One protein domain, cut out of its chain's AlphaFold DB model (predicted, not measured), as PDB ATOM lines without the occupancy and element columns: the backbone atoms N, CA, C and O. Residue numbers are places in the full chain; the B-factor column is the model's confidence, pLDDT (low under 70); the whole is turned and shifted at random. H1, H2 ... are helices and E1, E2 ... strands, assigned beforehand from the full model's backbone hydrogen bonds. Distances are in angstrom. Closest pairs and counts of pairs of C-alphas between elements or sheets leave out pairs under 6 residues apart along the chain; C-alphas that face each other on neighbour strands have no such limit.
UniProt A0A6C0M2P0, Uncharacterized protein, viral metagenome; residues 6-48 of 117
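What this domain is: This is residues 6 to 48 of the 117 residues of an uncharacterized protein of viral metagenome (UniProt A0A6C0M2P0). One straight helix, H2, makes the longest piece of a rod-shaped domain; a short helix, H1, packs across the first part of H2 at one end of the rod, and a small two-stranded hairpin, E1 and E2, lies beyond the other end of H2. One end of the rod holds the helix H1 and the other the hairpin of E1 and E2, and H1 is apart from both strands. The printed part has 43 residues with two named helices and two named strands, in the order H1, H2, E1, E2; the sheet, in the order E1 - E2, is antiparallel, and the class is mixed, helices and strands. The whole is only just loose, close to extended, with a radius of gyration of the C-alphas of 13.7 A, and the C-alphas span 43 by 16 by 11 A.

How they stand to each other: H1, residues 6 to 12, is followed by a tight link and then by H2, residues 17 to 32. H1 and H2 touch, and the closest C-alphas are those of Ala 9 and Arg 20, 5.2 A apart. H2 touches H1 with residues 20 to 24 alone. They run opposite ways at a steep tilt of 63 degrees. In both helices every O i to N i+4 pair is within hydrogen-bond range. A tight link of 4 residues leads from H2 to E1, residues 37 to 40, and a tight link of 2 residues joins E1 to E2, residues 43 to 46. E1 and E2 form a hairpin of antiparallel neighbour strands, with 151 degrees between their directions. The C-alphas of Tyr 37 and Pro 46 face each other at 4.5 A. N 38 and O 45 are within hydrogen-bond range at 2.9 A, and so are N 45 and O 38 at 2.8 A. H1 is apart from E1 and from E2, and H2 is apart from E2.

Where its parts are: H1 begins at C-alpha 6, at (-50.196, 51.616, -27.756), and measures 9.9 A from first to last C-alpha over residues 6 to 12. H2, residues 17 to 32, measures 23.2 A and ends at C-alpha 32, at (-48.778, 46.731, -43.773). E1, residues 37 to 40, measures 9.4 A. E2, residues 43 to 46, measures 9.8 A and ends at C-alpha 46, at (-42.805, 39.154, -43.065).

The domain as a whole: The two C-alphas farthest apart are those of Asn 15 and Ile 41, at 43.4 A. The C-alphas of the first and last printed residues, Gln 6 and Ala 48, are 16.2 A apart. The printed part has no cut, and no link between its named elements is long. The mean pLDDT of the printed part is 86.1, and residue 48 is the one printed residue under 70.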
ATOM      1  N   GLN A   6     -50.107  50.646 -28.841       87.62
ATOM      2  CA  GLN A   6     -50.196  51.616 -27.756       87.62
ATOM      3  C   GLN A   6     -49.210  51.343 -26.618       87.62
ATOM      4  O   GLN A   6     -48.593  52.281 -26.124       87.62
ATOM      5  N   THR A   7     -49.016  50.087 -26.210       88.00
ATOM      6  CA  THR A   7     -48.094  49.753 -25.114       88.00
ATOM      7  C   THR A   7     -46.642  50.029 -25.510       88.00
ATOM      8  O   THR A   7     -45.883  50.579 -24.716       88.00
ATOM      9  N   LEU A   8     -46.276  49.715 -26.757       85.94
ATOM     10  CA  LEU A   8     -44.951  50.001 -27.322       85.94
ATOM     11  C   LEU A   8     -44.713  51.505 -27.513       85.94
ATOM     12  O   LEU A   8     -43.615  52.003 -27.278       85.94
ATOM     13  N   ALA A   9     -45.740  52.245 -27.921       89.06
ATOM     14  CA  ALA A   9     -45.660  53.694 -28.034       89.06
ATOM     15  C   ALA A   9     -45.544  54.367 -26.667       89.06
ATOM     16  O   ALA A   9     -44.770  55.308 -26.511       89.06
ATOM     17  N   LEU A  10     -46.268  53.865 -25.666       90.25
ATOM     18  CA  LEU A  10     -46.209  54.378 -24.304       90.25
ATOM     19  C   LEU A  10     -44.848  54.122 -23.649       90.25
ATOM     20  O   LEU A  10     -44.347  55.007 -22.961       90.25
ATOM     21  N   SER A  11     -44.238  52.954 -23.879       88.75
ATOM     22  CA  SER A  11     -42.909  52.651 -23.336       88.75
ATOM     23  C   SER A  11     -41.815  53.525 -23.950       88.75
ATOM     24  O   SER A  11     -40.895  53.933 -23.245       88.75
ATOM     25  N   ARG A  12     -41.924  53.845 -25.245       87.00
ATOM     26  CA  ARG A  12     -40.938  54.664 -25.960       87.00
ATOM     27  C   ARG A  12     -41.111  56.165 -25.714       87.00
ATOM     28  O   ARG A  12     -40.127  56.863 -25.491       87.00
ATOM     29  N   TYR A  13     -42.349  56.657 -25.721       91.25
ATOM     30  CA  TYR A  13     -42.676  58.075 -25.544       91.25
ATOM     31  C   TYR A  13     -43.678  58.270 -24.389       91.25
ATOM     32  O   TYR A  13     -44.847  58.597 -24.615       91.25
ATOM     33  N   PRO A  14     -43.258  58.120 -23.121       89.69
ATOM     34  CA  PRO A  14     -44.176  58.193 -21.980       89.69
ATOM     35  C   PRO A  14     -44.819  59.578 -21.815       89.69
ATOM     36  O   PRO A  14     -45.995  59.678 -21.467       89.69
ATOM     37  N   ASN A  15     -44.083  60.643 -22.143       92.62
ATOM     38  CA  ASN A  15     -44.484  62.023 -21.851       92.62
ATOM     39  C   ASN A  15     -44.881  62.838 -23.092       92.62
ATOM     40  O   ASN A  15     -45.420  63.930 -22.952       92.62
ATOM     41  N   ASN A  16     -44.621  62.335 -24.304       91.62
ATOM     42  CA  ASN A  16     -44.851  63.077 -25.544       91.62
ATOM     43  C   ASN A  16     -46.003  62.454 -26.344       91.62
ATOM     44  O   ASN A  16     -45.820  61.475 -27.066       91.62
ATOM     45  N   SER A  17     -47.203  63.020 -26.195       91.25
ATOM     46  CA  SER A  17     -48.426  62.519 -26.836       91.25
ATOM     47  C   SER A  17     -48.369  62.564 -28.361       91.25
ATOM     48  O   SER A  17     -48.871  61.639 -28.999       91.25
ATOM     49  N   GLN A  18     -47.735  63.590 -28.931       91.44
ATOM     50  CA  GLN A  18     -47.593  63.746 -30.375       91.44
ATOM     51  C   GLN A  18     -46.693  62.648 -30.951       91.44
ATOM     52  O   GLN A  18     -47.121  61.888 -31.816       91.44
ATOM     53  N   MET A  19     -45.497  62.472 -30.378       89.38
ATOM     54  CA  MET A  19     -44.564  61.422 -30.808       89.38
ATOM     55  C   MET A  19     -45.148  60.018 -30.639       89.38
ATOM     56  O   MET A  19     -44.879  59.145 -31.458       89.38
ATOM     57  N   ARG A  20     -45.991  59.789 -29.621       91.94
ATOM     58  CA  ARG A  20     -46.730  58.522 -29.497       91.94
ATOM     59  C   ARG A  20     -47.659  58.277 -30.675       91.94
ATOM     60  O   ARG A  20     -47.661  57.171 -31.202       91.94
ATOM     61  N   ALA A  21     -48.466  59.268 -31.049       90.94
ATOM     62  CA  ALA A  21     -49.412  59.125 -32.151       90.94
ATOM     63  C   ALA A  21     -48.679  58.851 -33.471       90.94
ATOM     64  O   ALA A  21     -49.058  57.941 -34.209       90.94
ATOM     65  N   ASP A  22     -47.588  59.576 -33.718       91.44
ATOM     66  CA  ASP A  22     -46.769  59.404 -34.917       91.44
ATOM     67  C   ASP A  22     -46.064  58.037 -34.932       91.44
ATOM     68  O   ASP A  22     -46.045  57.359 -35.958       91.44
ATOM     69  N   TYR A  23     -45.580  57.561 -33.779       90.88
ATOM     70  CA  TYR A  23     -44.983  56.228 -33.657       90.88
ATOM     71  C   TYR A  23     -45.988  55.104 -33.912       90.88
ATOM     72  O   TYR A  23     -45.648  54.111 -34.549       90.88
ATOM     73  N   ILE A  24     -47.228  55.246 -33.429       90.62
ATOM     74  CA  ILE A  24     -48.292  54.260 -33.668       90.62
ATOM     75  C   ILE A  24     -48.590  54.162 -35.163       90.62
ATOM     76  O   ILE A  24     -48.612  53.052 -35.688       90.62
ATOM     77  N   ARG A  25     -48.744  55.299 -35.855       89.81
ATOM     78  CA  ARG A  25     -48.949  55.316 -37.313       89.81
ATOM     79  C   ARG A  25     -47.803  54.624 -38.045       89.81
ATOM     80  O   ARG A  25     -48.040  53.764 -38.881       89.81
ATOM     81  N   ALA A  26     -46.564  54.928 -37.667       88.38
ATOM     82  CA  ALA A  26     -45.400  54.308 -38.285       88.38
ATOM     83  C   ALA A  26     -45.334  52.786 -38.028       88.38
ATOM     84  O   ALA A  26     -44.952  52.024 -38.912       88.38
ATOM     85  N   LEU A  27     -45.742  52.316 -36.842       87.19
ATOM     86  CA  LEU A  27     -45.851  50.882 -36.539       87.19
ATOM     87  C   LEU A  27     -46.952  50.189 -37.357       87.19
ATOM     88  O   LEU A  27     -46.775  49.044 -37.776       87.19
ATOM     89  N   GLU A  28     -48.080  50.864 -37.582       87.12
ATOM     90  CA  GLU A  28     -49.159  50.372 -38.444       87.12
ATOM     91  C   GLU A  28     -48.699  50.260 -39.901       87.12
ATOM     92  O   GLU A  28     -48.905  49.216 -40.525       87.12
ATOM     93  N   ASP A  29     -47.979  51.263 -40.403       85.62
ATOM     94  CA  ASP A  29     -47.392  51.244 -41.743       85.62
ATOM     95  C   ASP A  29     -46.359  50.121 -41.899       85.62
ATOM     96  O   ASP A  29     -46.401  49.378 -42.878       85.62
ATOM     97  N   CYS A  30     -45.478  49.922 -40.913       82.69
ATOM     98  CA  CYS A  30     -44.505  48.825 -40.908       82.69
ATOM     99  C   CYS A  30     -45.162  47.437 -40.904       82.69
ATOM    100  O   CYS A  30     -44.591  46.475 -41.419       82.69
ATOM    101  N   LYS A  31     -46.364  47.313 -40.332       80.88
ATOM    102  CA  LYS A  31     -47.136  46.066 -40.358       80.88
ATOM    103  C   LYS A  31     -47.747  45.799 -41.735       80.88
ATOM    104  O   LYS A  31     -47.821  44.639 -42.135       80.88
ATOM    105  N   LEU A  32     -48.209  46.842 -42.426       82.00
ATOM    106  CA  LEU A  32     -48.778  46.731 -43.773       82.00
ATOM    107  C   LEU A  32     -47.692  46.517 -44.832       82.00
ATOM    108  O   LEU A  32     -47.859  45.691 -45.725       82.00
ATOM    109  N   ASN A  33     -46.570  47.222 -44.689       80.81
ATOM    110  CA  ASN A  33     -45.452  47.240 -45.624       80.81
ATOM    111  C   ASN A  33     -44.155  46.835 -44.902       80.81
ATOM    112  O   ASN A  33     -43.329  47.693 -44.570       80.81
ATOM    113  N   PRO A  34     -43.959  45.536 -44.620       79.50
ATOM    114  CA  PRO A  34     -42.754  45.068 -43.954       79.50
ATOM    115  C   PRO A  34     -41.537  45.286 -44.862       79.50
ATOM    116  O   PRO A  34     -41.546  44.954 -46.047       79.50
ATOM    117  N   ALA A  35     -40.471  45.843 -44.290       76.88
ATOM    118  CA  ALA A  35     -39.275  46.229 -45.041       76.88
ATOM    119  C   ALA A  35     -38.487  45.029 -45.593       76.88
ATOM    120  O   ALA A  35     -37.726  45.164 -46.548       76.88
ATOM    121  N   TYR A  36     -38.634  43.862 -44.969       78.31
ATOM    122  CA  TYR A  36     -37.944  42.645 -45.361       78.31
ATOM    123  C   TYR A  36     -38.819  41.429 -45.089       78.31
ATOM    124  O   TYR A  36     -39.625  41.383 -44.153       78.31
ATOM    125  N   TYR A  37     -38.616  40.427 -45.929       84.75
ATOM    126  CA  TYR A  37     -39.233  39.126 -45.806       84.75
ATOM    127  C   TYR A  37     -38.138  38.071 -45.727       84.75
ATOM    128  O   TYR A  37     -37.112  38.188 -46.396       84.75
ATOM    129  N   VAL A  38     -38.368  37.040 -44.923       83.50
ATOM    130  CA  VAL A  38     -37.491  35.873 -44.848       83.50
ATOM    131  C   VAL A  38     -38.174  34.717 -45.555       83.50
ATOM    132  O   VAL A  38     -39.301  34.352 -45.217       83.50
ATOM    133  N   ASP A  39     -37.485  34.143 -46.534       88.56
ATOM    134  CA  ASP A  39     -37.938  32.935 -47.210       88.56
ATOM    135  C   ASP A  39     -37.580  31.718 -46.338       88.56
ATOM    136  O   ASP A  39     -36.415  31.447 -46.045       88.56
ATOM    137  N   SER A  40     -38.610  31.017 -45.866       87.50
ATOM    138  CA  SER A  40     -38.522  29.810 -45.041       87.50
ATOM    139  C   SER A  40     -39.106  28.613 -45.793       87.50
ATOM    140  O   SER A  40     -39.860  28.773 -46.753       87.50
ATOM    141  N   ILE A  41     -38.831  27.393 -45.320       91.12
ATOM    142  CA  ILE A  41     -39.454  26.156 -45.832       91.12
ATOM    143  C   ILE A  41     -40.990  26.169 -45.727       91.12
ATOM    144  O   ILE A  41     -41.665  25.431 -46.435       91.12
ATOM    145  N   TYR A  42     -41.541  27.023 -44.859       86.12
ATOM    146  CA  TYR A  42     -42.981  27.224 -44.676       86.12
ATOM    147  C   TYR A  42     -43.542  28.396 -45.502       86.12
ATOM    148  O   TYR A  42     -44.724  28.715 -45.388       86.12
ATOM    149  N   GLY A  43     -42.709  29.047 -46.320       86.81
ATOM    150  CA  GLY A  43     -43.064  30.197 -47.146       86.81
ATOM    151  C   GLY A  43     -42.390  31.499 -46.712       86.81
ATOM    152  O   GLY A  43     -41.486  31.521 -45.875       86.81
ATOM    153  N   ARG A  44     -42.836  32.603 -47.316       84.94
ATOM    154  CA  ARG A  44     -42.286  33.940 -47.092       84.94
ATOM    155  C   ARG A  44     -42.898  34.571 -45.840       84.94
ATOM    156  O   ARG A  44     -44.090  34.869 -45.808       84.94
ATOM    157  N   ILE A  45     -42.079  34.787 -44.815       82.38
ATOM    158  CA  ILE A  45     -42.504  35.338 -43.525       82.38
ATOM    159  C   ILE A  45     -42.139  36.829 -43.479       82.38
ATOM    160  O   ILE A  45     -40.961  37.162 -43.636       82.38
ATOM    161  N   PRO A  46     -43.105  37.742 -43.263       79.62
ATOM    162  CA  PRO A  46     -42.805  39.154 -43.065       79.62
ATOM    163  C   PRO A  46     -42.095  39.340 -41.728       79.62
ATOM    164  O   PRO A  46     -42.558  38.862 -40.689       79.62
ATOM    165  N   CYS A  47     -40.965  40.035 -41.739       73.50
ATOM    166  CA  CYS A  47     -40.222  40.280 -40.517       73.50
ATOM    167  C   CYS A  47     -40.590  41.629 -39.905       73.50
ATOM    168  O   CYS A  47     -40.823  42.612 -40.604       73.50
ATOM    169  N   ALA A  48     -40.614  41.670 -38.572       65.06
ATOM    170  CA  ALA A  48     -40.933  42.881 -37.831       65.06
ATOM    171  C   ALA A  48     -39.814  43.915 -38.002       65.06
ATOM    172  O   ALA A  48     -38.687  43.672 -37.566       65.06
TER     173      ALA A  48